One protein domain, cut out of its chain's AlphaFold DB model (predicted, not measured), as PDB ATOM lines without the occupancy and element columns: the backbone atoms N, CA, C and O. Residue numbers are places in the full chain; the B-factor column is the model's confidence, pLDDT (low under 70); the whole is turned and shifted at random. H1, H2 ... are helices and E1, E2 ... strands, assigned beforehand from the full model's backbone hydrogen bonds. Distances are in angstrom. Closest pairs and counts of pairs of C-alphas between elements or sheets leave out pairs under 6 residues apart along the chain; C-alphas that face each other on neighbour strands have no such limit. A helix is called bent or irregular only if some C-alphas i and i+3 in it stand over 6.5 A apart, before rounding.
ATOM      1  N   LYS A  22       5.125   8.154 -36.438       61.38
ATOM      2  CA  LYS A  22       6.200   9.090 -36.796       61.38
ATOM      3  C   LYS A  22       5.697  10.528 -36.734       61.38
ATOM      4  O   LYS A  22       4.827  10.884 -37.522       61.38
ATOM      5  N   GLN A  23       6.266  11.338 -35.852       55.84
ATOM      6  CA  GLN A  23       6.089  12.790 -35.842       55.84
ATOM      7  C   GLN A  23       7.230  13.444 -36.624       55.84
ATOM      8  O   GLN A  23       8.343  12.918 -36.672       55.84
ATOM      9  N   TYR A  24       6.944  14.595 -37.226       59.53
ATOM     10  CA  TYR A  24       7.976  15.527 -37.664       59.53
ATOM     11  C   TYR A  24       8.098  16.618 -36.617       59.53
ATOM     12  O   TYR A  24       7.090  17.241 -36.280       59.53
ATOM     13  N   ILE A  25       9.312  16.827 -36.128       61.38
ATOM     14  CA  ILE A  25       9.682  17.978 -35.310       61.38
ATOM     15  C   ILE A  25      10.613  18.864 -36.136       61.38
ATOM     16  O   ILE A  25      11.390  18.356 -36.946       61.38
ATOM     17  N   GLU A  26      10.507  20.178 -35.968       56.41
ATOM     18  CA  GLU A  26      11.524  21.101 -36.466       56.41
ATOM     19  C   GLU A  26      12.578  21.276 -35.374       56.41
ATOM     20  O   GLU A  26      12.256  21.643 -34.247       56.41
ATOM     21  N   ALA A  27      13.825  20.962 -35.713       59.25
ATOM     22  CA  ALA A  27      15.010  21.227 -34.909       59.25
ATOM     23  C   ALA A  27      16.060  21.815 -35.858       59.25
ATOM     24  O   ALA A  27      16.240  21.302 -36.963       59.25
ATOM     25  N   ASP A  28      16.671  22.935 -35.475       76.81
ATOM     26  CA  ASP A  28      17.704  23.638 -36.252       76.81
ATOM     27  C   ASP A  28      17.301  23.937 -37.714       76.81
ATOM     28  O   ASP A  28      18.082  23.825 -38.657       76.81
ATOM     29  N   GLY A  29      16.020  24.270 -37.928       59.78
ATOM     30  CA  GLY A  29      15.447  24.523 -39.257       59.78
ATOM     31  C   GLY A  29      15.301  23.276 -40.149       59.78
ATOM     32  O   GLY A  29      14.865  23.391 -41.298       59.78
ATOM     33  N   GLN A  30      15.627  22.084 -39.640       43.81
ATOM     34  CA  GLN A  30      15.446  20.805 -40.318       43.81
ATOM     35  C   GLN A  30      14.240  20.034 -39.764       43.81
ATOM     36  O   GLN A  30      13.955  20.029 -38.567       43.81
ATOM     37  N   LYS A  31      13.520  19.335 -40.650       51.47
ATOM     38  CA  LYS A  31      12.373  18.488 -40.290       51.47
ATOM     39  C   LYS A  31      12.834  17.065 -39.981       51.47
ATOM     40  O   LYS A  31      12.993  16.253 -40.892       51.47
ATOM     41  N   ILE A  32      13.010  16.756 -38.698       61.56
ATOM     42  CA  ILE A  32      13.499  15.458 -38.217       61.56
ATOM     43  C   ILE A  32      12.320  14.522 -37.923       61.56
ATOM     44  O   ILE A  32      11.307  14.925 -37.348       61.56
ATOM     45  N   ILE A  33      12.445  13.250 -38.320       57.06
ATOM     46  CA  ILE A  33      11.439  12.214 -38.054       57.06
ATOM     47  C   ILE A  33      11.750  11.522 -36.728       57.06
ATOM     48  O   ILE A  33      12.711  10.757 -36.648       57.06
ATOM     49  N   VAL A  34      10.874  11.685 -35.739       62.38
ATOM     50  CA  VAL A  34      10.954  10.976 -34.454       62.38
ATOM     51  C   VAL A  34       9.828   9.955 -34.312       62.38
ATOM     52  O   VAL A  34       8.684  10.196 -34.709       62.38
ATOM     53  N   SER A  35      10.151   8.787 -33.755       64.25
ATOM     54  CA  SER A  35       9.139   7.809 -33.346       64.25
ATOM     55  C   SER A  35       8.438   8.318 -32.090       64.25
ATOM     56  O   SER A  35       9.100   8.633 -31.105       64.25
ATOM     57  N   CYS A  36       7.110   8.392 -32.105       56.03
ATOM     58  CA  CYS A  36       6.327   8.938 -31.002       56.03
ATOM     59  C   CYS A  36       5.117   8.055 -30.668       56.03
ATOM     60  O   CYS A  36       4.636   7.258 -31.483       56.03
ATOM     61  N   ALA A  37       4.561   8.246 -29.470       61.09
ATOM     62  CA  ALA A  37       3.281   7.647 -29.123       61.09
ATOM     63  C   ALA A  37       2.170   8.173 -30.050       61.09
ATOM     64  O   ALA A  37       2.173   9.332 -30.471       61.09
ATOM     65  N   ARG A  38       1.174   7.320 -30.324       62.12
ATOM     66  CA  ARG A  38       0.089   7.533 -31.306       62.12
ATOM     67  C   ARG A  38      -0.659   8.874 -31.185       62.12
ATOM     68  O   ARG A  38      -1.349   9.260 -32.121       62.12
ATOM     69  N   ILE A  39      -0.623   9.544 -30.034       57.06
ATOM     70  CA  ILE A  39      -1.385  10.773 -29.751       57.06
ATOM     71  C   ILE A  39      -0.709  12.028 -30.328       57.06
ATOM     72  O   ILE A  39      -1.422  12.923 -30.760       57.06
ATOM     73  N   TYR A  40       0.623  12.065 -30.436       56.59
ATOM     74  CA  TYR A  40       1.367  13.319 -30.646       56.59
ATOM     75  C   TYR A  40       1.827  13.585 -32.095       56.59
ATOM     76  O   TYR A  40       2.381  14.637 -32.392       56.59
ATOM     77  N   ALA A  41       1.588  12.664 -33.033       65.81
ATOM     78  CA  ALA A  41       2.104  12.780 -34.399       65.81
ATOM     79  C   ALA A  41       1.310  13.777 -35.271       65.81
ATOM     80  O   ALA A  41       0.149  13.510 -35.578       65.81
ATOM     81  N   HIS A  42       1.937  14.868 -35.745       75.81
ATOM     82  CA  HIS A  42       1.327  15.836 -36.684       75.81
ATOM     83  C   HIS A  42       1.019  15.250 -38.075       75.81
ATOM     84  O   HIS A  42       0.036  15.625 -38.719       75.81
ATOM     85  N   LEU A  43       1.861  14.329 -38.546       80.81
ATOM     86  CA  LEU A  43       1.621  13.518 -39.737       80.81
ATOM     87  C   LEU A  43       1.488  12.055 -39.314       80.81
ATOM     88  O   LEU A  43       2.052  11.632 -38.311       80.81
ATOM     89  N   GLN A  44       0.749  11.269 -40.081       83.00
ATOM     90  CA  GLN A  44       0.553   9.846 -39.852       83.00
ATOM     91  C   GLN A  44       0.901   9.065 -41.120       83.00
ATOM     92  O   GLN A  44       0.667   9.531 -42.230       83.00
ATOM     93  N   SER A  45       1.471   7.870 -40.960       83.50
ATOM     94  CA  SER A  45       1.787   6.975 -42.077       83.50
ATOM     95  C   SER A  45       0.631   6.020 -42.388       83.50
ATOM     96  O   SER A  45      -0.030   5.507 -41.479       83.50
ATOM     97  N   CYS A  46       0.413   5.728 -43.672       84.94
ATOM     98  CA  CYS A  46      -0.450   4.638 -44.136       84.94
ATOM     99  C   CYS A  46       0.115   3.264 -43.733       84.94
ATOM    100  O   CYS A  46      -0.647   2.378 -43.327       84.94
ATOM    101  N   GLY A  47       1.445   3.120 -43.819       83.75
ATOM    102  CA  GLY A  47       2.215   1.966 -43.359       83.75
ATOM    103  C   GLY A  47       2.726   2.190 -41.937       83.75
ATOM    104  O   GLY A  47       3.553   3.070 -41.695       83.75
ATOM    105  N   ILE A  48       2.217   1.405 -40.999       83.19
ATOM    106  CA  ILE A  48       2.414   1.539 -39.556       83.19
ATOM    107  C   ILE A  48       3.338   0.416 -39.081       83.19
ATOM    108  O   ILE A  48       3.143  -0.735 -39.462       83.19
ATOM    109  N   LEU A  49       4.343   0.722 -38.262       72.75
ATOM    110  CA  LEU A  49       5.256  -0.289 -37.723       72.75
ATOM    111  C   LEU A  49       4.641  -0.931 -36.466       72.75
ATOM    112  O   LEU A  49       4.096  -0.229 -35.621       72.75
ATOM    113  N   ASN A  50       4.708  -2.254 -36.332       67.62
ATOM    114  CA  ASN A  50       4.388  -2.955 -35.087       67.62
ATOM    115  C   ASN A  50       5.631  -3.016 -34.176       67.62
ATOM    116  O   ASN A  50       6.734  -3.161 -34.702       67.62
ATOM    117  N   PRO A  51       5.475  -3.138 -32.841       64.56
ATOM    118  CA  PRO A  51       6.580  -3.433 -31.912       64.56
ATOM    119  C   PRO A  51       7.371  -4.711 -32.220       64.56
ATOM    120  O   PRO A  51       8.461  -4.918 -31.705       64.56
ATOM    121  N   THR A  52       6.811  -5.602 -33.042       61.84
ATOM    122  CA  THR A  52       7.476  -6.808 -33.553       61.84
ATOM    123  C   THR A  52       8.363  -6.537 -34.775       61.84
ATOM    124  O   THR A  52       8.835  -7.484 -35.393       61.84
ATOM    125  N   GLY A  53       8.534  -5.275 -35.185       67.88
ATOM    126  CA  GLY A  53       9.294  -4.858 -36.367       67.88
ATOM    127  C   GLY A  53       8.566  -5.023 -37.709       67.88
ATOM    128  O   GLY A  53       9.074  -4.572 -38.731       67.88
ATOM    129  N   SER A  54       7.377  -5.635 -37.741       69.88
ATOM    130  CA  SER A  54       6.616  -5.836 -38.981       69.88
ATOM    131  C   SER A  54       5.784  -4.606 -39.347       69.88
ATOM    132  O   SER A  54       5.128  -4.017 -38.488       69.88
ATOM    133  N   VAL A  55       5.770  -4.224 -40.624       78.50
ATOM    134  CA  VAL A  55       4.961  -3.097 -41.114       78.50
ATOM    135  C   VAL A  55       3.570  -3.595 -41.516       78.50
ATOM    136  O   VAL A  55       3.433  -4.619 -42.180       78.50
ATOM    137  N   VAL A  56       2.524  -2.866 -41.132       82.56
ATOM    138  CA  VAL A  56       1.134  -3.111 -41.535       82.56
ATOM    139  C   VAL A  56       0.536  -1.883 -42.212       82.56
ATOM    140  O   VAL A  56       0.590  -0.766 -41.705       82.56
ATOM    141  N   LEU A  57      -0.097  -2.092 -43.357       87.81
ATOM    142  CA  LEU A  57      -0.918  -1.106 -44.035       87.81
ATOM    143  C   LEU A  57      -2.291  -1.024 -43.359       87.81
ATOM    144  O   LEU A  57      -2.999  -2.028 -43.262       87.81
ATOM    145  N   ARG A  58      -2.685   0.166 -42.896       88.56
ATOM    146  CA  ARG A  58      -3.995   0.398 -42.252       88.56
ATOM    147  C   ARG A  58      -4.911   1.338 -43.040       88.56
ATOM    148  O   ARG A  58      -6.120   1.336 -42.801       88.56
ATOM    149  N   TYR A  59      -4.345   2.128 -43.945       93.25
ATOM    150  CA  TYR A  59      -5.061   3.158 -44.688       93.25
ATOM    151  C   TYR A  59      -4.592   3.207 -46.141       93.25
ATOM    152  O   TYR A  59      -3.416   2.981 -46.414       93.25
ATOM    153  N   LEU A  60      -5.490   3.575 -47.052       94.00
ATOM    154  CA  LEU A  60      -5.117   4.155 -48.341       94.00
ATOM    155  C   LEU A  60      -5.453   5.638 -48.267       94.00
ATOM    156  O   LEU A  60      -6.591   5.992 -47.963       94.00
ATOM    157  N   MET A  61      -4.468   6.490 -48.522       94.94
ATOM    158  CA  MET A  61      -4.678   7.929 -48.611       94.94
ATOM    159  C   MET A  61      -4.793   8.346 -50.082       94.94
ATOM    160  O   MET A  61      -4.075   7.828 -50.943       94.94
ATOM    161  N   ILE A  62      -5.724   9.259 -50.346       96.88
ATOM    162  CA  ILE A  62      -5.869   9.987 -51.604       96.88
ATOM    163  C   ILE A  62      -5.685  11.468 -51.275       96.88
ATOM    164  O   ILE A  62      -6.473  12.016 -50.503       96.88
ATOM    165  N   ASP A  63      -4.652  12.091 -51.833       96.38
ATOM    166  CA  ASP A  63      -4.391  13.520 -51.659       96.38
ATOM    167  C   ASP A  63      -5.148  14.310 -52.727       96.38
ATOM    168  O   ASP A  63      -5.150  13.904 -53.893       96.38
ATOM    169  N   ILE A  64      -5.821  15.394 -52.342       97.12
ATOM    170  CA  ILE A  64      -6.589  16.253 -53.246       97.12
ATOM    171  C   ILE A  64      -6.085  17.685 -53.124       97.12
ATOM    172  O   ILE A  64      -6.247  18.358 -52.101       97.12
ATOM    173  N   ASP A  65      -5.488  18.137 -54.218       95.00
ATOM    174  CA  ASP A  65      -4.651  19.317 -54.306       95.00
ATOM    175  C   ASP A  65      -5.476  20.542 -54.706       95.00
ATOM    176  O   ASP A  65      -5.917  20.668 -55.851       95.00
ATOM    177  N   ALA A  66      -5.634  21.508 -53.795       95.44
ATOM    178  CA  ALA A  66      -6.444  22.700 -54.062       95.44
ATOM    179  C   ALA A  66      -5.975  23.479 -55.305       95.44
ATOM    180  O   ALA A  66      -6.792  24.096 -55.982       95.44
ATOM    181  N   HIS A  67      -4.687  23.445 -55.658       92.00
ATOM    182  CA  HIS A  67      -4.191  24.109 -56.868       92.00
ATOM    183  C   HIS A  67      -4.662  23.436 -58.174       92.00
ATOM    184  O   HIS A  67      -4.746  24.103 -59.200       92.00
ATOM    185  N   ARG A  68      -5.026  22.146 -58.135       89.38
ATOM    186  CA  ARG A  68      -5.546  21.372 -59.279       89.38
ATOM    187  C   ARG A  68      -7.070  21.335 -59.326       89.38
ATOM    188  O   ARG A  68      -7.653  21.048 -60.368       89.38
ATOM    189  N   THR A  69      -7.726  21.609 -58.202       93.69
ATOM    190  CA  THR A  69      -9.184  21.638 -58.095       93.69
ATOM    191  C   THR A  69      -9.776  22.943 -58.680       93.69
ATOM    192  O   THR A  69      -9.434  24.032 -58.208       93.69
ATOM    193  N   PRO A  70     -10.717  22.893 -59.647       92.38
ATOM    194  CA  PRO A  70     -11.458  24.061 -60.131       92.38
ATOM    195  C   PRO A  70     -12.332  24.724 -59.054       92.38
ATOM    196  O   PRO A  70     -12.805  24.066 -58.125       92.38
ATOM    197  N   GLN A  71     -12.626  26.018 -59.233       96.81
ATOM    198  CA  GLN A  71     -13.293  26.858 -58.226       96.81
ATOM    199  C   GLN A  71     -14.664  26.347 -57.756       96.81
ATOM    200  O   GLN A  71     -15.028  26.553 -56.602       96.81
ATOM    201  N   LYS A  72     -15.398  25.595 -58.588       97.19
ATOM    202  CA  LYS A  72     -16.704  25.013 -58.218       97.19
ATOM    203  C   LYS A  72     -16.665  24.136 -56.955       97.19
ATOM    204  O   LYS A  72     -17.653  24.079 -56.230       97.19
ATOM    205  N   TRP A  73     -15.535  23.480 -56.678       97.81
ATOM    206  CA  TRP A  73     -15.333  22.608 -55.511       97.81
ATOM    207  C   TRP A  73     -14.675  23.316 -54.318       97.81
ATOM    208  O   TRP A  73     -14.363  22.666 -53.322       97.81
ATOM    209  N   LYS A  74     -14.404  24.617 -54.430       98.25
ATOM    210  CA  LYS A  74     -13.750  25.409 -53.390       98.25
ATOM    211  C   LYS A  74     -14.753  26.249 -52.607       98.25
ATOM    212  O   LYS A  74     -15.882  26.464 -53.056       98.25
ATOM    213  N   ASP A  75     -14.328  26.703 -51.438       97.56
ATOM    214  CA  ASP A  75     -14.952  27.807 -50.714       97.56
ATOM    215  C   ASP A  75     -14.446  29.170 -51.233       97.56
ATOM    216  O   ASP A  75     -13.687  29.252 -52.207       97.56
ATOM    217  N   GLN A  76     -14.903  30.255 -50.603       96.75
ATOM    218  CA  GLN A  76     -14.522  31.627 -50.956       96.75
ATOM    219  C   GLN A  76     -13.028  31.914 -50.699       96.75
ATOM    220  O   GLN A  76     -12.440  32.740 -51.389       96.75
ATOM    221  N   GLU A  77     -12.384  31.179 -49.787       96.44
ATOM    222  CA  GLU A  77     -10.949  31.291 -49.482       96.44
ATOM    223  C   GLU A  77     -10.063  30.442 -50.422       96.44
ATOM    224  O   GLU A  77      -8.831  30.407 -50.304       96.44
ATOM    225  N   GLY A  78     -10.677  29.714 -51.360       96.44
ATOM    226  CA  GLY A  78      -9.985  28.836 -52.300       96.44
ATOM    227  C   GLY A  78      -9.484  27.522 -51.689       96.44
ATOM    228  O   GLY A  78      -8.706  26.813 -52.342       96.44
ATOM    229  N   LYS A  79      -9.909  27.168 -50.468       98.00
ATOM    230  CA  LYS A  79      -9.701  25.831 -49.887       98.00
ATOM    231  C   LYS A  79     -10.742  24.879 -50.485       98.00
ATOM    232  O   LYS A  79     -11.786  25.305 -50.972       98.00
ATOM    233  N   ILE A  80     -10.480  23.572 -50.473       98.19
ATOM    234  CA  ILE A  80     -11.465  22.590 -50.959       98.19
ATOM    235  C   ILE A  80     -12.636  22.509 -49.973       98.19
ATOM    236  O   ILE A  80     -12.438  22.244 -48.785       98.19
ATOM    237  N   ASP A  81     -13.852  22.696 -50.474       98.06
ATOM    238  CA  ASP A  81     -15.083  22.599 -49.698       98.06
ATOM    239  C   ASP A  81     -15.445  21.122 -49.492       98.06
ATOM    240  O   ASP A  81     -15.858  20.408 -50.414       98.06
ATOM    241  N   TYR A  82     -15.279  20.654 -48.256       95.88
ATOM    242  CA  TYR A  82     -15.576  19.275 -47.888       95.88
ATOM    243  C   TYR A  82     -17.057  18.913 -48.096       95.88
ATOM    244  O   TYR A  82     -17.335  17.800 -48.539       95.88
ATOM    245  N   HIS A  83     -18.011  19.815 -47.851       97.50
ATOM    246  CA  HIS A  83     -19.438  19.505 -47.982       97.50
ATOM    247  C   HIS A  83     -19.825  19.274 -49.446       97.50
ATOM    248  O   HIS A  83     -20.531  18.306 -49.749       97.50
ATOM    249  N   LYS A  84     -19.289  20.083 -50.372       98.12
ATOM    250  CA  LYS A  84     -19.449  19.862 -51.821       98.12
ATOM    251  C   LYS A  84     -18.853  18.524 -52.258       98.12
ATOM    252  O   LYS A  84     -19.507  17.770 -52.983       98.12
ATOM    253  N   VAL A  85     -17.642  18.197 -51.790       97.56
ATOM    254  CA  VAL A  85     -16.991  16.910 -52.085       97.56
ATOM    255  C   VAL A  85     -17.792  15.741 -51.505       97.56
ATOM    256  O   VAL A  85     -18.049  14.775 -52.218       97.56
ATOM    257  N   HIS A  86     -18.249  15.826 -50.255       97.44
ATOM    258  CA  HIS A  86     -19.040  14.783 -49.602       97.44
ATOM    259  C   HIS A  86     -20.362  14.527 -50.322       97.44
ATOM    260  O   HIS A  86     -20.654  13.379 -50.645       97.44
ATOM    261  N   ASN A  87     -21.131  15.577 -50.627       98.00
ATOM    262  CA  ASN A  87     -22.406  15.454 -51.337       98.00
ATOM    263  C   ASN A  87     -22.230  14.822 -52.730       98.00
ATOM    264  O   ASN A  87     -23.015  13.977 -53.168       98.00
ATOM    265  N   PHE A  88     -21.147  15.180 -53.421       97.94
ATOM    266  CA  PHE A  88     -20.782  14.539 -54.675       97.94
ATOM    267  C   PHE A  88     -20.421  13.053 -54.486       97.94
ATOM    268  O   PHE A  88     -20.927  12.199 -55.221       97.94
ATOM    269  N   LEU A  89     -19.576  12.724 -53.502       97.88
ATOM    270  CA  LEU A  89     -19.132  11.355 -53.232       97.88
ATOM    271  C   LEU A  89     -20.291  10.450 -52.800       97.88
ATOM    272  O   LEU A  89     -20.393   9.331 -53.306       97.88
ATOM    273  N   SER A  90     -21.175  10.914 -51.917       97.50
ATOM    274  CA  SER A  90     -22.346  10.161 -51.457       97.50
ATOM    275  C   SER A  90     -23.318   9.882 -52.607       97.50
ATOM    276  O   SER A  90     -23.777   8.752 -52.764       97.50
ATOM    277  N   THR A  91     -23.560  10.875 -53.468       97.44
ATOM    278  CA  THR A  91     -24.520  10.778 -54.578       97.44
ATOM    279  C   THR A  91     -23.980   9.983 -55.769       97.44
ATOM    280  O   THR A  91     -24.674   9.129 -56.323       97.44
ATOM    281  N   LYS A  92     -22.750  10.261 -56.224       97.62
ATOM    282  CA  LYS A  92     -22.205   9.685 -57.470       97.62
ATOM    283  C   LYS A  92     -21.327   8.456 -57.230       97.62
ATOM    284  O   LYS A  92     -21.307   7.560 -58.076       97.62
ATOM    285  N   LEU A  93     -20.639   8.379 -56.089       97.94
ATOM    286  CA  LEU A  93     -19.653   7.339 -55.764       97.94
ATOM    287  C   LEU A  93     -19.895   6.669 -54.385       97.94
ATOM    288  O   LEU A  93     -18.932   6.448 -53.642       97.94
ATOM    289  N   PRO A  94     -21.141   6.287 -54.015       97.88
ATOM    290  CA  PRO A  94     -21.505   5.915 -52.641       97.88
ATOM    291  C   PRO A  94     -20.649   4.808 -52.013       97.88
ATOM    292  O   PRO A  94     -20.411   4.828 -50.808       97.88
ATOM    293  N   LYS A  95     -20.147   3.839 -52.793       97.44
ATOM    294  CA  LYS A  95     -19.279   2.769 -52.261       97.44
ATOM    295  C   LYS A  95     -17.852   3.241 -51.954       97.44
ATOM    296  O   LYS A  95     -17.226   2.668 -51.066       97.44
ATOM    297  N   ILE A  96     -17.354   4.272 -52.641       97.44
ATOM    298  CA  ILE A  96     -16.099   4.944 -52.275       97.44
ATOM    299  C   ILE A  96     -16.353   5.814 -51.039       97.44
ATOM    300  O   ILE A  96     -15.626   5.680 -50.063       97.44
ATOM    301  N   CYS A  97     -17.435   6.603 -51.028       98.12
ATOM    302  CA  CYS A  97     -17.820   7.440 -49.884       98.12
ATOM    303  C   CYS A  97     -17.935   6.634 -48.578       98.12
ATOM    304  O   CYS A  97     -17.285   6.952 -47.589       98.12
ATOM    305  N   ALA A  98     -18.668   5.516 -48.603       96.44
ATOM    306  CA  ALA A  98     -18.838   4.615 -47.459       96.44
ATOM    307  C   ALA A  98     -17.557   3.863 -47.032       96.44
ATOM    308  O   ALA A  98     -17.584   3.134 -46.042       96.44
ATOM    309  N   SER A  99     -16.460   4.004 -47.783       96.81
ATOM    310  CA  SER A  99     -15.148   3.414 -47.480       96.81
ATOM    311  C   SER A  99     -14.154   4.423 -46.897       96.81
ATOM    312  O   SER A  99     -13.078   4.036 -46.441       96.81
ATOM    313  N   ILE A 100     -14.502   5.711 -46.892       97.88
ATOM    314  CA  ILE A 100     -13.709   6.754 -46.251       97.88
ATOM    315  C   ILE A 100     -13.975   6.696 -44.743       97.88
ATOM    316  O   ILE A 100     -15.120   6.744 -44.291       97.88
ATOM    317  N   GLU A 101     -12.901   6.545 -43.972       97.31
ATOM    318  CA  GLU A 101     -12.933   6.497 -42.509       97.31
ATOM    319  C   GLU A 101     -12.694   7.884 -41.912       97.31
ATOM    320  O   GLU A 101     -13.385   8.270 -40.973       97.31
ATOM    321  N   TYR A 102     -11.776   8.653 -42.503       97.75
ATOM    322  CA  TYR A 102     -11.469  10.023 -42.098       97.75
ATOM    323  C   TYR A 102     -11.287  10.928 -43.317       97.75
ATOM    324  O   TYR A 102     -10.828  10.482 -44.371       97.75
ATOM    325  N   ILE A 103     -11.586  12.213 -43.157       97.88
ATOM    326  CA  ILE A 103     -11.149  13.262 -44.084       97.88
ATOM    327  C   ILE A 103     -10.440  14.322 -43.262       97.88
ATOM    328  O   ILE A 103     -10.992  14.814 -42.277       97.88
ATOM    329  N   THR A 104      -9.216  14.658 -43.660       97.44
ATOM    330  CA  THR A 104      -8.413  15.679 -42.985       97.44
ATOM    331  C   THR A 104      -8.023  16.792 -43.937       97.44
ATOM    332  O   THR A 104      -7.877  16.585 -45.142       97.44
ATOM    333  N   ARG A 105      -7.821  17.994 -43.399       97.62
ATOM    334  CA  ARG A 105      -7.200  19.085 -44.139       97.62
ATOM    335  C   ARG A 105      -5.737  18.733 -44.420       97.62
ATOM    336  O   ARG A 105      -5.027  18.242 -43.538       97.62
ATOM    337  N   SER A 106      -5.291  18.960 -45.653       93.88
ATOM    338  CA  SER A 106      -3.895  18.755 -46.074       93.88
ATOM    339  C   SER A 106      -2.912  19.546 -45.203       93.88
ATOM    340  O   SER A 106      -3.298  20.509 -44.535       93.88
ATOM    341  N   HIS A 107      -1.629  19.171 -45.213       85.88
ATOM    342  CA  HIS A 107      -0.616  19.868 -44.407       85.88
ATOM    343  C   HIS A 107      -0.513  21.361 -44.778       85.88
ATOM    344  O   HIS A 107      -0.354  22.196 -43.896       85.88
ATOM    345  N   GLY A 108      -0.706  21.700 -46.060       87.06
ATOM    346  CA  GLY A 108      -0.756  23.077 -46.566       87.06
ATOM    347  C   GLY A 108      -2.095  23.806 -46.376       87.06
ATOM    348  O   GLY A 108      -2.314  24.837 -47.007       87.06
ATOM    349  N   GLY A 109      -3.035  23.275 -45.587       92.56
ATOM    350  CA  GLY A 109      -4.243  23.993 -45.152       92.56
ATOM    351  C   GLY A 109      -5.339  24.236 -46.205       92.56
ATOM    352  O   GLY A 109      -6.449  24.601 -45.821       92.56
ATOM    353  N   LYS A 110      -5.082  24.012 -47.504       96.75
ATOM    354  CA  LYS A 110      -6.057  24.247 -48.594       96.75
ATOM    355  C   LYS A 110      -6.656  22.961 -49.183       96.75
ATOM    356  O   LYS A 110      -7.880  22.850 -49.279       96.75
ATOM    357  N   GLY A 111      -5.820  21.983 -49.542       97.69
ATOM    358  CA  GLY A 111      -6.246  20.659 -50.034       97.69
ATOM    359  C   GLY A 111      -6.821  19.754 -48.935       97.69
ATOM    360  O   GLY A 111      -6.810  20.141 -47.761       97.69
ATOM    361  N   ILE A 112      -7.273  18.545 -49.280       98.19
ATOM    362  CA  ILE A 112      -7.800  17.543 -48.328       98.19
ATOM    363  C   ILE A 112      -7.240  16.142 -48.601       98.19
ATOM    364  O   ILE A 112      -7.044  15.770 -49.751       98.19
ATOM    365  N   HIS A 113      -7.069  15.335 -47.553       97.88
ATOM    366  CA  HIS A 113      -6.786  13.906 -47.676       97.88
ATOM    367  C   HIS A 113      -8.068  13.096 -47.458       97.88
ATOM    368  O   HIS A 113      -8.703  13.217 -46.407       97.88
ATOM    369  N   LEU A 114      -8.415  12.212 -48.397       97.94
ATOM    370  CA  LEU A 114      -9.413  11.164 -48.168       97.94
ATOM    371  C   LEU A 114      -8.700   9.914 -47.641       97.94
ATOM    372  O   LEU A 114      -7.823   9.366 -48.313       97.94
ATOM    373  N   ILE A 115      -9.067   9.455 -46.445       97.25
ATOM    374  CA  ILE A 115      -8.389   8.356 -45.748       97.25
ATOM    375  C   ILE A 115      -9.330   7.148 -45.710       97.25
ATOM    376  O   ILE A 115     -10.291   7.097 -44.940       97.25
ATOM    377  N   ILE A 116      -9.057   6.168 -46.569       97.06
ATOM    378  CA  ILE A 116      -9.842   4.940 -46.731       97.06
ATOM    379  C   ILE A 116      -9.404   3.921 -45.678       97.06
ATOM    380  O   ILE A 116      -8.223   3.572 -45.600       97.06
ATOM    381  N   GLY A 117     -10.357   3.435 -44.882       93.50
ATOM    382  CA  GLY A 117     -10.108   2.535 -43.755       93.50
ATOM    383  C   GLY A 117     -10.323   1.059 -44.072       93.50
ATOM    384  O   GLY A 117     -11.263   0.696 -44.773       93.50
ATOM    385  N   PHE A 118      -9.485   0.178 -43.520       91.56
ATOM    386  CA  PHE A 118      -9.673  -1.278 -43.573       91.56
ATOM    387  C   PHE A 118      -8.947  -1.989 -42.424       91.56
ATOM    388  O   PHE A 118      -8.161  -1.393 -41.687       91.56
ATOM    389  N   SER A 119      -9.212  -3.287 -42.249       86.50
ATOM    390  CA  SER A 119      -8.459  -4.129 -41.310       86.50
ATOM    391  C   SER A 119      -6.970  -4.156 -41.676       86.50
ATOM    392  O   SER A 119      -6.638  -4.384 -42.834       86.50
ATOM    393  N   ALA A 120      -6.086  -3.972 -40.690       85.88
ATOM    394  CA  ALA A 120      -4.639  -3.899 -40.909       85.88
ATOM    395  C   ALA A 120      -4.091  -5.111 -41.696       85.88
ATOM    396  O   ALA A 120      -4.312  -6.261 -41.310       85.88
ATOM    397  N   LEU A 121      -3.366  -4.821 -42.777       83.56
ATOM    398  CA  LEU A 121      -2.787  -5.768 -43.727       83.56
ATOM    399  C   LEU A 121      -1.257  -5.787 -43.559       83.56
ATOM    400  O   LEU A 121      -0.643  -4.746 -43.773       83.56
ATOM    401  N   PRO A 122      -0.616  -6.914 -43.202       81.25
ATOM    402  CA  PRO A 122       0.846  -7.021 -43.202       81.25
ATOM    403  C   PRO A 122       1.448  -6.654 -44.562       81.25
ATOM    404  O   PRO A 122       0.880  -7.010 -45.593       81.25
ATOM    405  N   LEU A 123       2.577  -5.947 -44.569       77.44
ATOM    406  CA  LEU A 123       3.391  -5.693 -45.759       77.44
ATOM    407  C   LEU A 123       4.560  -6.685 -45.758       77.44
ATOM    408  O   LEU A 123       5.625  -6.405 -45.217       77.44
ATOM    409  N   GLU A 124       4.295  -7.869 -46.304       79.56
ATOM    410  CA  GLU A 124       5.187  -9.033 -46.383       79.56
ATOM    411  C   GLU A 124       4.842  -9.839 -47.650       79.56
ATOM    412  O   GLU A 124       3.746  -9.686 -48.203       79.56
ATOM    413  N   ASP A 125       5.726 -10.733 -48.093       70.38
ATOM    414  CA  ASP A 125       5.598 -11.497 -49.347       70.38
ATOM    415  C   ASP A 125       4.256 -12.235 -49.466       70.38
ATOM    416  O   ASP A 125       3.615 -12.258 -50.522       70.38
ATOM    417  N   SER A 126       3.775 -12.775 -48.338       72.38
ATOM    418  CA  SER A 126       2.510 -13.512 -48.241       72.38
ATOM    419  C   SER A 126       1.290 -12.682 -48.680       72.38
ATOM    420  O   SER A 126       0.274 -13.237 -49.109       72.38
ATOM    421  N   THR A 127       1.384 -11.346 -48.621       76.38
ATOM    422  CA  THR A 127       0.283 -10.422 -48.911       76.38
ATOM    423  C   THR A 127       0.426  -9.656 -50.224       76.38
ATOM    424  O   THR A 127      -0.490  -8.902 -50.557       76.38
ATOM    425  N   VAL A 128       1.489  -9.856 -51.016       75.94
ATOM    426  CA  VAL A 128       1.786  -9.087 -52.253       75.94
ATOM    427  C   VAL A 128       0.585  -8.977 -53.204       75.94
ATOM    428  O   VAL A 128       0.298  -7.905 -53.741       75.94
ATOM    429  N   LYS A 129      -0.213 -10.044 -53.354       74.88
ATOM    430  CA  LYS A 129      -1.461 -10.015 -54.149       74.88
ATOM    431  C   LYS A 129      -2.472  -8.980 -53.632       74.88
ATOM    432  O   LYS A 129      -3.115  -8.300 -54.430       74.88
ATOM    433  N   MET A 130      -2.610  -8.840 -52.315       83.12
ATOM    434  CA  MET A 130      -3.491  -7.851 -51.687       83.12
ATOM    435  C   MET A 130      -2.875  -6.446 -51.690       83.12
ATOM    436  O   MET A 130      -3.598  -5.473 -51.881       83.12
ATOM    437  N   GLN A 131      -1.549  -6.327 -51.582       82.50
ATOM    438  CA  GLN A 131      -0.843  -5.055 -51.784       82.50
ATOM    439  C   GLN A 131      -1.094  -4.510 -53.205       82.50
ATOM    440  O   GLN A 131      -1.459  -3.347 -53.369       82.50
ATOM    441  N   SER A 132      -1.052  -5.371 -54.230       75.69
ATOM    442  CA  SER A 132      -1.438  -5.018 -55.607       75.69
ATOM    443  C   SER A 132      -2.907  -4.579 -55.726       75.69
ATOM    444  O   SER A 132      -3.210  -3.619 -56.439       75.69
ATOM    445  N   VAL A 133      -3.833  -5.234 -55.010       82.56
ATOM    446  CA  VAL A 133      -5.247  -4.814 -54.928       82.56
ATOM    447  C   VAL A 133      -5.373  -3.420 -54.309       82.56
ATOM    448  O   VAL A 133      -6.063  -2.573 -54.873       82.56
ATOM    449  N   CYS A 134      -4.675  -3.152 -53.204       86.88
ATOM    450  CA  CYS A 134      -4.620  -1.840 -52.560       86.88
ATOM    451  C   CYS A 134      -4.123  -0.745 -53.522       86.88
ATOM    452  O   CYS A 134      -4.796   0.275 -53.682       86.88
ATOM    453  N   SER A 135      -3.023  -0.987 -54.240       82.00
ATOM    454  CA  SER A 135      -2.496  -0.056 -55.250       82.00
ATOM    455  C   SER A 135      -3.474   0.166 -56.413       82.00
ATOM    456  O   SER A 135      -3.662   1.295 -56.862       82.00
ATOM    457  N   GLN A 136      -4.168  -0.883 -56.880       83.06
ATOM    458  CA  GLN A 136      -5.216  -0.753 -57.904       83.06
ATOM    459  C   GLN A 136      -6.405   0.092 -57.424       83.06
ATOM    460  O   GLN A 136      -6.919   0.893 -58.203       83.06
ATOM    461  N   ILE A 137      -6.843  -0.064 -56.168       92.44
ATOM    462  CA  ILE A 137      -7.916   0.754 -55.576       92.44
ATOM    463  C   ILE A 137      -7.493   2.224 -55.539       92.44
ATOM    464  O   ILE A 137      -8.228   3.071 -56.042       92.44
ATOM    465  N   GLN A 138      -6.303   2.521 -55.003       92.19
ATOM    466  CA  GLN A 138      -5.782   3.888 -54.898       92.19
ATOM    467  C   GLN A 138      -5.720   4.565 -56.276       92.19
ATOM    468  O   GLN A 138      -6.257   5.657 -56.457       92.19
ATOM    469  N   ASN A 139      -5.157   3.873 -57.273       83.31
ATOM    470  CA  ASN A 139      -5.055   4.371 -58.644       83.31
ATOM    471  C   ASN A 139      -6.427   4.640 -59.274       83.31
ATOM    472  O   ASN A 139      -6.641   5.725 -59.809       83.31
ATOM    473  N   LEU A 140      -7.365   3.689 -59.186       88.56
ATOM    474  CA  LEU A 140      -8.706   3.861 -59.750       88.56
ATOM    475  C   LEU A 140      -9.462   5.015 -59.088       88.56
ATOM    476  O   LEU A 140     -10.167   5.739 -59.784       88.56
ATOM    477  N   ILE A 141      -9.314   5.217 -57.777       95.25
ATOM    478  CA  ILE A 141      -9.965   6.334 -57.085       95.25
ATOM    479  C   ILE A 141      -9.369   7.669 -57.545       95.25
ATOM    480  O   ILE A 141     -10.139   8.534 -57.948       95.25
ATOM    481  N   ILE A 142      -8.038   7.816 -57.601       89.69
ATOM    482  CA  ILE A 142      -7.385   9.025 -58.145       89.69
ATOM    483  C   ILE A 142      -7.911   9.344 -59.555       89.69
ATOM    484  O   ILE A 142      -8.339  10.467 -59.812       89.69
ATOM    485  N   MET A 143      -7.969   8.343 -60.445       83.44
ATOM    486  CA  MET A 143      -8.508   8.499 -61.805       83.44
ATOM    487  C   MET A 143      -9.963   8.979 -61.817       83.44
ATOM    488  O   MET A 143     -10.298   9.923 -62.527       83.44
ATOM    489  N   ILE A 144     -10.831   8.319 -61.043       93.00
ATOM    490  CA  ILE A 144     -12.261   8.637 -60.971       93.00
ATOM    491  C   ILE A 144     -12.455  10.075 -60.477       93.00
ATOM    492  O   ILE A 144     -13.240  10.819 -61.057       93.00
ATOM    493  N   LEU A 145     -11.733  10.487 -59.433       95.38
ATOM    494  CA  LEU A 145     -11.835  11.840 -58.887       95.38
ATOM    495  C   LEU A 145     -11.291  12.894 -59.870       95.38
ATOM    496  O   LEU A 145     -11.895  13.957 -60.004       95.38
ATOM    497  N   ASN A 146     -10.219  12.591 -60.609       87.00
ATOM    498  CA  ASN A 146      -9.680  13.480 -61.645       87.00
ATOM    499  C   ASN A 146     -10.604  13.633 -62.855       87.00
ATOM    500  O   ASN A 146     -10.745  14.744 -63.357       87.00
ATOM    501  N   GLU A 147     -11.309  12.580 -63.267       87.69
ATOM    502  CA  GLU A 147     -12.335  12.658 -64.319       87.69
ATOM    503  C   GLU A 147     -13.508  13.578 -63.924       87.69
ATOM    504  O   GLU A 147     -14.041  14.302 -64.759       87.69
ATOM    505  N   TYR A 148     -13.860  13.643 -62.636       93.62
ATOM    506  CA  TYR A 148     -14.819  14.628 -62.114       93.62
ATOM    507  C   TYR A 148     -14.203  16.011 -61.808       93.62
ATOM    508  O   TYR A 148     -14.901  16.932 -61.363       93.62
ATOM    509  N   GLY A 149     -12.906  16.180 -62.073       90.69
ATOM    510  CA  GLY A 149     -12.165  17.418 -61.865       90.69
ATOM    511  C   GLY A 149     -11.966  17.770 -60.393       90.69
ATOM    512  O   GLY A 149     -12.060  18.941 -60.053       90.69
ATOM    513  N   LEU A 150     -11.758  16.797 -59.502       93.50
ATOM    514  CA  LEU A 150     -11.453  17.077 -58.091       93.50
ATOM    515  C   LEU A 150      -9.969  17.394 -57.842       93.50
ATOM    516  O   LEU A 150      -9.672  18.075 -56.868       93.50
ATOM    517  N   GLY A 151      -9.050  16.988 -58.724       90.81
ATOM    518  CA  GLY A 151      -7.625  17.331 -58.607       90.81
ATOM    519  C   GLY A 151      -6.857  16.463 -57.605       90.81
ATOM    520  O   GLY A 151      -6.051  16.975 -56.834       90.81
ATOM    521  N   ALA A 152      -7.117  15.157 -57.598       92.62
ATOM    522  CA  ALA A 152      -6.353  14.182 -56.831       92.62
ATOM    523  C   ALA A 152      -4.922  14.027 -57.385       92.62
ATOM    524  O   ALA A 152      -4.733  13.859 -58.596       92.62
ATOM    525  N   ASP A 153      -3.910  14.057 -56.516       85.12
ATOM    526  CA  ASP A 153      -2.514  13.988 -56.952       85.12
ATOM    527  C   ASP A 153      -2.102  12.569 -57.380       85.12
ATOM    528  O   ASP A 153      -2.142  11.608 -56.611       85.12
ATOM    529  N   GLU A 154      -1.646  12.446 -58.628       75.94
ATOM    530  CA  GLU A 154      -1.067  11.214 -59.157       75.94
ATOM    531  C   GLU A 154       0.324  10.905 -58.569       75.94
ATOM    532  O   GLU A 154       0.709   9.735 -58.525       75.94
ATOM    533  N   GLY A 155       1.064  11.915 -58.089       70.44
ATOM    534  CA  GLY A 155       2.356  11.759 -57.408       70.44
ATOM    535  C   GLY A 155       2.247  11.232 -55.970       70.44
ATOM    536  O   GLY A 155       3.186  10.625 -55.451       70.44
ATOM    537  N   ALA A 156       1.082  11.382 -55.336       72.88
ATOM    538  CA  ALA A 156       0.810  10.948 -53.969       72.88
ATOM    539  C   ALA A 156       0.549   9.436 -53.816       72.88
ATOM    540  O   ALA A 156       0.286   8.966 -52.706       72.88
ATOM    541  N   ARG A 157       0.639   8.660 -54.906       78.00
ATOM    542  CA  ARG A 157       0.461   7.198 -54.924       78.00
ATOM    543  C   ARG A 157       1.464   6.469 -54.019       78.00
ATOM    544  O   ARG A 157       2.589   6.914 -53.800       78.00
ATOM    545  N   GLY A 158       1.062   5.296 -53.532       75.12
ATOM    546  CA  GLY A 158       1.893   4.382 -52.749       75.12
ATOM    547  C   GLY A 158       1.261   3.978 -51.416       75.12
ATOM    548  O   GLY A 158       0.421   4.680 -50.855       75.12
ATOM    549  N   LEU A 159       1.701   2.830 -50.891       79.94
ATOM    550  CA  LEU A 159       1.137   2.218 -49.680       79.94
ATOM    551  C   LEU A 159       1.763   2.749 -48.373       79.94
ATOM    552  O   LEU A 159       1.149   2.670 -47.317       79.94
ATOM    553  N   ASN A 160       2.966   3.330 -48.415       81.44
ATOM    554  CA  ASN A 160       3.694   3.804 -47.226       81.44
ATOM    555  C   ASN A 160       3.867   5.337 -47.223       81.44
ATOM    556  O   ASN A 160       4.967   5.856 -47.025       81.44
ATOM    557  N   ARG A 161       2.774   6.049 -47.531       82.69
ATOM    558  CA  ARG A 161       2.704   7.518 -47.617       82.69
ATOM    559  C   ARG A 161       2.371   8.149 -46.266       82.69
ATOM    560  O   ARG A 161       1.764   7.510 -45.410       82.69
ATOM    561  N   LEU A 162       2.750   9.413 -46.110       83.62
ATOM    562  CA  LEU A 162       2.429  10.251 -44.956       83.62
ATOM    563  C   LEU A 162       1.269  11.193 -45.299       83.62
ATOM    564  O   LEU A 162       1.151  11.626 -46.441       83.62
ATOM    565  N   PHE A 163       0.428  11.501 -44.314       88.00
ATOM    566  CA  PHE A 163      -0.747  12.366 -44.447       88.00
ATOM    567  C   PHE A 163      -1.027  13.119 -43.134       88.00
ATOM    568  O   PHE A 163      -0.488  12.755 -42.091       88.00
ATOM    569  N   SER A 164      -1.860  14.164 -43.156       89.31
ATOM    570  CA  SER A 164      -2.239  14.913 -41.943       89.31
ATOM    571  C   SER A 164      -2.940  13.997 -40.952       89.31
ATOM    572  O   SER A 164      -3.927  13.346 -41.307       89.31
ATOM    573  N   THR A 165      -2.471  13.982 -39.707       87.75
ATOM    574  CA  THR A 165      -3.101  13.203 -38.640       87.75
ATOM    575  C   THR A 165      -4.590  13.544 -38.497       87.75
ATOM    576  O   THR A 165      -4.975  14.710 -38.532       87.75
ATOM    577  N   PHE A 166      -5.443  12.534 -38.314       88.50
ATOM    578  CA  PHE A 166      -6.873  12.725 -38.009       88.50
ATOM    579  C   PHE A 166      -7.134  12.980 -36.514       88.50
ATOM    580  O   PHE A 166      -8.270  12.915 -36.061       88.50
ATOM    581  N   ARG A 167      -6.062  13.199 -35.744       85.69
ATOM    582  CA  ARG A 167      -6.066  13.464 -34.296       85.69
ATOM    583  C   ARG A 167      -5.941  14.948 -33.964       85.69
ATOM    584  O   ARG A 167      -6.167  15.332 -32.828       85.69
ATOM    585  N   ASP A 168      -5.552  15.745 -34.951       86.88
ATOM    586  CA  ASP A 168      -5.601  17.199 -34.903       86.88
ATOM    587  C   ASP A 168      -7.036  17.589 -35.251       86.88
ATOM    588  O   ASP A 168      -7.428  17.560 -36.421       86.88
ATOM    589  N   GLU A 169      -7.841  17.862 -34.225       88.38
ATOM    590  CA  GLU A 169      -9.270  18.159 -34.370       88.38
ATOM    591  C   GLU A 169      -9.499  19.378 -35.278       88.38
ATOM    592  O   GLU A 169     -10.406  19.358 -36.106       88.38
ATOM    593  N   ASN A 170      -8.584  20.355 -35.267       90.44
ATOM    594  CA  ASN A 170      -8.616  21.528 -36.152       90.44
ATOM    595  C   ASN A 170      -8.466  21.176 -37.643       90.44
ATOM    596  O   ASN A 170      -8.797  21.976 -38.519       90.44
ATOM    597  N   LYS A 171      -7.927  19.991 -37.954       92.56
ATOM    598  CA  LYS A 171      -7.788  19.477 -39.324       92.56
ATOM    599  C   LYS A 171      -8.774  18.360 -39.640       92.56
ATOM    600  O   LYS A 171      -8.826  17.953 -40.800       92.56
ATOM    601  N   LEU A 172      -9.536  17.847 -38.677       96.00
ATOM    602  CA  LEU A 172     -10.491  16.768 -38.901       96.00
ATOM    603  C   LEU A 172     -11.787  17.324 -39.510       96.00
ATOM    604  O   LEU A 172     -12.573  17.979 -38.841       96.00
ATOM    605  N   LEU A 173     -12.023  17.038 -40.792       97.25
ATOM    606  CA  LEU A 173     -13.219  17.494 -41.515       97.25
ATOM    607  C   LEU A 173     -14.358  16.465 -41.449       97.25
ATOM    608  O   LEU A 173     -15.530  16.819 -41.539       97.25
ATOM    609  N   HIS A 174     -14.023  15.178 -41.311       97.31
ATOM    610  CA  HIS A 174     -15.001  14.102 -41.167       97.31
ATOM    611  C   HIS A 174     -14.410  12.866 -40.490       97.31
ATOM    612  O   HIS A 174     -13.270  12.484 -40.766       97.31
ATOM    613  N   HIS A 175     -15.232  12.176 -39.693       97.12
ATOM    614  CA  HIS A 175     -14.934  10.860 -39.134       97.12
ATOM    615  C   HIS A 175     -16.144   9.920 -39.240       97.12
ATOM    616  O   HIS A 175     -17.190  10.129 -38.625       97.12
ATOM    617  N   ASN A 176     -15.976   8.823 -39.978       97.00
ATOM    618  CA  ASN A 176     -16.956   7.753 -40.089       97.00
ATOM    619  C   ASN A 176     -16.817   6.774 -38.906       97.00
ATOM    620  O   ASN A 176     -16.182   5.712 -38.978       97.00
ATOM    621  N   ASN A 177     -17.443   7.148 -37.791       94.88
ATOM    622  CA  ASN A 177     -17.482   6.365 -36.553       94.88
ATOM    623  C   ASN A 177     -18.022   4.933 -36.744       94.88
ATOM    624  O   ASN A 177     -17.545   3.997 -36.101       94.88
ATOM    625  N   ILE A 178     -18.992   4.741 -37.645       93.94
ATOM    626  CA  ILE A 178     -19.597   3.429 -37.923       93.94
ATOM    627  C   ILE A 178     -18.584   2.515 -38.626       93.94
ATOM    628  O   ILE A 178     -18.373   1.379 -38.196       93.94
ATOM    629  N   LEU A 179     -17.905   3.015 -39.666       93.06
ATOM    630  CA  LEU A 179     -16.850   2.271 -40.358       93.06
ATOM    631  C   LEU A 179     -15.691   1.925 -39.413       93.06
ATOM    632  O   LEU A 179     -15.235   0.783 -39.409       93.06
ATOM    633  N   THR A 180     -15.287   2.867 -38.556       91.44
ATOM    634  CA  THR A 180     -14.242   2.660 -37.537       91.44
ATOM    635  C   THR A 180     -14.583   1.471 -36.629       91.44
ATOM    636  O   THR A 180     -13.827   0.498 -36.560       91.44
ATOM    637  N   LYS A 181     -15.774   1.485 -36.008       89.31
ATOM    638  CA  LYS A 181     -16.270   0.390 -35.149       89.31
ATOM    639  C   LYS A 181     -16.346  -0.945 -35.903       89.31
ATOM    640  O   LYS A 181     -15.986  -1.989 -35.354       89.31
ATOM    641  N   ASN A 182     -16.757  -0.928 -37.172       87.25
ATOM    642  CA  ASN A 182     -16.823  -2.128 -38.013       87.25
ATOM    643  C   ASN A 182     -15.436  -2.714 -38.326       87.25
ATOM    644  O   ASN A 182     -15.256  -3.931 -38.222       87.25
ATOM    645  N   ILE A 183     -14.442  -1.880 -38.643       87.06
ATOM    646  CA  ILE A 183     -13.054  -2.316 -38.862       87.06
ATOM    647  C   ILE A 183     -12.463  -2.903 -37.572       87.06
ATOM    648  O   ILE A 183     -11.817  -3.953 -37.600       87.06
ATOM    649  N   GLU A 184     -12.714  -2.282 -36.419       82.38
ATOM    650  CA  GLU A 184     -12.253  -2.803 -35.127       82.38
ATOM    651  C   GLU A 184     -12.921  -4.134 -34.750       82.38
ATOM    652  O   GLU A 184     -12.246  -5.043 -34.254       82.38
ATOM    653  N   LYS A 185     -14.215  -4.304 -35.053       82.94
ATOM    654  CA  LYS A 185     -14.922  -5.585 -34.905       82.94
ATOM    655  C   LYS A 185     -14.313  -6.660 -35.815       82.94
ATOM    656  O   LYS A 185     -14.026  -7.757 -35.340       82.94
ATOM    657  N   GLN A 186     -14.025  -6.340 -37.080       74.69
ATOM    658  CA  GLN A 186     -13.341  -7.252 -38.008       74.69
ATOM    659  C   GLN A 186     -11.922  -7.620 -37.547       74.69
ATOM    660  O   GLN A 186     -11.524  -8.779 -37.676       74.69
ATOM    661  N   ARG A 187     -11.162  -6.683 -36.957       70.06
ATOM    662  CA  ARG A 187      -9.824  -6.961 -36.401       70.06
ATOM    663  C   ARG A 187      -9.872  -8.086 -35.362       70.06
ATOM    664  O   ARG A 187      -9.009  -8.962 -35.406       70.06
ATOM    665  N   LYS A 188     -10.881  -8.070 -34.478       67.94
ATOM    666  CA  LYS A 188     -11.085  -9.047 -33.390       67.94
ATOM    667  C   LYS A 188     -11.496 -10.447 -33.877       67.94
ATOM    668  O   LYS A 188     -11.319 -11.411 -33.134       67.94
ATOM    669  N   LEU A 189     -11.996 -10.595 -35.108       63.12
ATOM    670  CA  LEU A 189     -12.292 -11.908 -35.690       63.12
ATOM    671  C   LEU A 189     -10.985 -12.674 -35.980       63.12
ATOM    672  O   LEU A 189     -10.100 -12.176 -36.685       63.12
ATOM    673  N   LYS A 190     -10.880 -13.898 -35.438       54.16
ATOM    674  CA  LYS A 190      -9.730 -14.809 -35.634       54.16
ATOM    675  C   LYS A 190      -9.610 -15.327 -37.075       54.16
ATOM    676  O   LYS A 190      -8.515 -15.662 -37.512       54.16
ATOM    677  N   ASP A 191     -10.729 -15.398 -37.788       53.47
ATOM    678  CA  ASP A 191     -10.831 -15.957 -39.135       53.47
ATOM    679  C   ASP A 191     -10.168 -15.034 -40.178       53.47
ATOM    680  O   ASP A 191     -10.626 -13.913 -40.426       53.47
ATOM    681  N   LYS A 192      -9.067 -15.504 -40.782       51.41
ATOM    682  CA  LYS A 192      -8.323 -14.769 -41.820       51.41
ATOM    683  C   LYS A 192      -9.135 -14.620 -43.115       51.41
ATOM    684  O   LYS A 192      -9.007 -13.596 -43.786       51.41
ATOM    685  N   ASN A 193     -10.012 -15.573 -43.436       47.94
ATOM    686  CA  ASN A 193     -10.720 -15.616 -44.719       47.94
ATOM    687  C   ASN A 193     -11.796 -14.521 -44.827       47.94
ATOM    688  O   ASN A 193     -12.085 -14.037 -45.920       47.94
ATOM    689  N   LYS A 194     -12.322 -14.034 -43.693       51.03
ATOM    690  CA  LYS A 194     -13.337 -12.961 -43.642       51.03
ATOM    691  C   LYS A 194     -12.793 -11.537 -43.820       51.03
ATOM    692  O   LYS A 194     -13.587 -10.605 -43.918       51.03
ATOM    693  N   LYS A 195     -11.469 -11.336 -43.890       54.62
ATOM    694  CA  LYS A 195     -10.840 -10.002 -44.064       54.62
ATOM    695  C   LYS A 195     -10.612  -9.623 -45.535       54.62
ATOM    696  O   LYS A 195     -10.605  -8.445 -45.879       54.62
ATOM    697  N   ILE A 196     -10.492 -10.623 -46.406       61.41
ATOM    698  CA  ILE A 196     -10.255 -10.497 -47.854       61.41
ATOM    699  C   ILE A 196     -11.431  -9.863 -48.647       61.41
ATOM    700  O   ILE A 196     -11.157  -9.079 -49.560       61.41
ATOM    701  N   PRO A 197     -12.727 -10.109 -48.332       74.75
ATOM    702  CA  PRO A 197     -13.838  -9.625 -49.159       74.75
ATOM    703  C   PRO A 197     -13.967  -8.100 -49.271       74.75
ATOM    704  O   PRO A 197     -14.413  -7.611 -50.305       74.75
ATOM    705  N   TYR A 198     -13.596  -7.331 -48.239       87.12
ATOM    706  CA  TYR A 198     -13.835  -5.879 -48.219       87.12
ATOM    707  C   TYR A 198     -13.068  -5.139 -49.326       87.12
ATOM    708  O   TYR A 198     -13.678  -4.447 -50.142       87.12
ATOM    709  N   LEU A 199     -11.747  -5.336 -49.404       89.44
ATOM    710  CA  LEU A 199     -10.906  -4.690 -50.415       89.44
ATOM    711  C   LEU A 199     -11.263  -5.165 -51.831       89.44
ATOM    712  O   LEU A 199     -11.319  -4.356 -52.752       89.44
ATOM    713  N   LEU A 200     -11.597  -6.448 -52.013       91.06
ATOM    714  CA  LEU A 200     -12.054  -6.965 -53.309       91.06
ATOM    715  C   LEU A 200     -13.399  -6.356 -53.740       91.06
ATOM    716  O   LEU A 200     -13.571  -6.018 -54.913       91.06
ATOM    717  N   ASN A 201     -14.331  -6.150 -52.806       92.62
ATOM    718  CA  ASN A 201     -15.603  -5.477 -53.070       92.62
ATOM    719  C   ASN A 201     -15.408  -3.991 -53.409       92.62
ATOM    720  O   ASN A 201     -16.035  -3.498 -54.350       92.62
ATOM    721  N   LEU A 202     -14.507  -3.290 -52.710       94.56
ATOM    722  CA  LEU A 202     -14.141  -1.912 -53.043       94.56
ATOM    723  C   LEU A 202     -13.467  -1.830 -54.422       94.56
ATOM    724  O   LEU A 202     -13.854  -0.993 -55.233       94.56
ATOM    725  N   LEU A 203     -12.550  -2.747 -54.750       93.62
ATOM    726  CA  LEU A 203     -11.944  -2.844 -56.082       93.62
ATOM    727  C   LEU A 203     -12.998  -3.101 -57.172       93.62
ATOM    728  O   LEU A 203     -12.955  -2.463 -58.224       93.62
ATOM    729  N   LYS A 204     -13.970  -3.992 -56.928       94.12
ATOM    730  CA  LYS A 204     -15.092  -4.263 -57.846       94.12
ATOM    731  C   LYS A 204     -15.964  -3.018 -58.049       94.12
ATOM    732  O   LYS A 204     -16.341  -2.726 -59.184       94.12
ATOM    733  N   ALA A 205     -16.238  -2.255 -56.989       95.88
ATOM    734  CA  ALA A 205     -16.961  -0.988 -57.078       95.88
ATOM    735  C   ALA A 205     -16.172   0.069 -57.871       95.88
ATOM    736  O   ALA A 205     -16.715   0.648 -58.810       95.88
ATOM    737  N   CYS A 206     -14.879   0.247 -57.582       94.12
ATOM    738  CA  CYS A 206     -13.998   1.156 -58.321       94.12
ATOM    739  C   CYS A 206     -13.933   0.787 -59.810       94.12
ATOM    740  O   CYS A 206     -14.128   1.650 -60.658       94.12
ATOM    741  N   LYS A 207     -13.786  -0.503 -60.151       88.38
ATOM    742  CA  LYS A 207     -13.840  -0.999 -61.541       88.38
ATOM    743  C   LYS A 207     -15.208  -0.791 -62.209       88.38
ATOM    744  O   LYS A 207     -15.258  -0.644 -63.428       88.38
ATOM    745  N   LYS A 208     -16.318  -0.754 -61.458       92.00
ATOM    746  CA  LYS A 208     -17.654  -0.414 -61.991       92.00
ATOM    747  C   LYS A 208     -17.785   1.087 -62.272       92.00
ATOM    748  O   LYS A 208     -18.273   1.449 -63.339       92.00
ATOM    749  N   TYR A 209     -17.335   1.947 -61.357       94.00
ATOM    750  CA  TYR A 209     -17.331   3.401 -61.557       94.00
ATOM    751  C   TYR A 209     -16.399   3.807 -62.702       94.00
ATOM    752  O   TYR A 209     -16.824   4.520 -63.606       94.00
ATOM    753  N   ALA A 210     -15.183   3.257 -62.736       85.88
ATOM    754  CA  ALA A 210     -14.259   3.433 -63.846       85.88
ATOM    755  C   ALA A 210     -14.852   2.922 -65.173       85.88
ATOM    756  O   ALA A 210     -14.731   3.613 -66.176       85.88
ATOM    757  N   LYS A 211     -15.585   1.793 -65.199       82.88
ATOM    758  CA  LYS A 211     -16.324   1.368 -66.408       82.88
ATOM    759  C   LYS A 211     -17.336   2.418 -66.870       82.88
ATOM    760  O   LYS A 211     -17.390   2.704 -68.058       82.88
ATOM    761  N   LYS A 212     -18.137   2.964 -65.946       86.25
ATOM    762  CA  LYS A 212     -19.188   3.955 -66.248       86.25
ATOM    763  C   LYS A 212     -18.619   5.274 -66.788       86.25
ATOM    764  O   LYS A 212     -19.297   5.952 -67.544       86.25
ATOM    765  N   LEU A 213     -17.395   5.615 -66.395       79.94
ATOM    766  CA  LEU A 213     -16.649   6.784 -66.866       79.94
ATOM    767  C   LEU A 213     -15.737   6.482 -68.069       79.94
ATOM    768  O   LEU A 213     -14.902   7.306 -68.421       79.94
ATOM    769  N   GLU A 214     -15.828   5.280 -68.648       73.94
ATOM    770  CA  GLU A 214     -14.960   4.801 -69.738       73.94
ATOM    771  C   GLU A 214     -13.450   4.784 -69.396       73.94
ATOM    772  O   GLU A 214     -12.583   4.610 -70.250       73.94
TER     773      GLU A 214
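What this domain is: This is residues 22 to 214 of the 666 residues of an uncharacterized protein of Fluviispira sanaruensis (UniProt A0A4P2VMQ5). A strongly twisted sheet of five strands, E4 E5 E7 E6 E9, is curled like part of a barrel, with H3 and H1 over one face, H5 packed on H3, and H4 packed on E7. The short pair E3 and E8 lies by E5, E7 and E6, and the hairpin E1 and E2 lies far out beyond E3. There are 193 residues printed, with five named helices and nine named strands in the order E1 E2 E3 E4 E5 H1 H2 E6 E7 H3 E8 E9 H4 H5; the class is mixed, helices and strands, and the sheets are antiparallel. The whole is compact, with a radius of gyration of the C-alphas of 16.7 A and spans of 50 by 47 by 28 A.

Where its parts are: Find C-alpha 22 at (6.200, 9.090, -36.796), where E1 begins and runs to 27; E2 is 30 to 36, E3 43 to 45 and E4 47 to 49. E5, residues 55 to 64, is 25.6 A long. Then come H1, 82 to 92, H2, 94 to 97, E6, 100 to 105, and E7, 112 to 122, 26.5 A. H3, 125 to 147, starts at C-alpha 125 at (5.598, -11.497, -49.347) and is 33.6 A long; it is irregular, with C-alphas 126 and 129 7.9 A apart. E8 is 162 to 164, E9 172 to 175 and H4 177 to 188; H5, 196 to 212, is 25.0 A long and ends at C-alpha 212 at (-19.188, 3.955, -66.248).

How they stand to each other: In the sheet, look for N 48 and O 56 at 2.8 A for the hairpin E4 and E5, N 62 and O 114 at 2.9 A for E5 and E7, N 113 and O 104 at 2.8 A for the hairpin E6 and E7, and N 103 and O 174 at 2.9 A for E6 and E9. E5 bends by 60 degrees at residue 58, and E7 by 81 degrees at residue 119. E5, H1 H2, E6 form a split strand-helix-strand unit, two strands running the same way with helices between them in the chain and E7 between them in the sheet; its crossover is right-handed. H3 runs along E5 at a height over the sheet of 9.3 A, and H1, on the same face, along E6 at 11.1 A. H3 and H5 touch, the closest C-alphas being Ile 137 and Leu 203 at 5.4 A, the same way at a shallow tilt of 30 degrees. H2 touches H1, with C-alphas 89 and 97 closest at 5.3 A, and H5, with 95 and 205 at 6.5 A. H4 lies over E7, C-alphas 119 and 183 closest at 5.5 A. N 44 and O 163, 2.8 A, join E3 and E8 within hydrogen-bond range, and N 25 and O 32, 3.0 A, the hairpin E1 and E2; C-alphas 23 and 43 are the closest of E1 and E3, 6.0 A. Every O i to N i+4 pair is within hydrogen-bond range in H1 and H4, but 17 of 19 in H3 and 12 of 13 in H5; H2 is too short for one.

The domain as a whole: The C-alphas farthest apart are those of Asp 28 and Lys 212, 51.5 A. The printed part has no cut; the links E5 to H1 and H3 to E8 are long. The model's pLDDT is under 70 at residues 22 to 27, 29 to 41, 50 to 54 and 188 to 196.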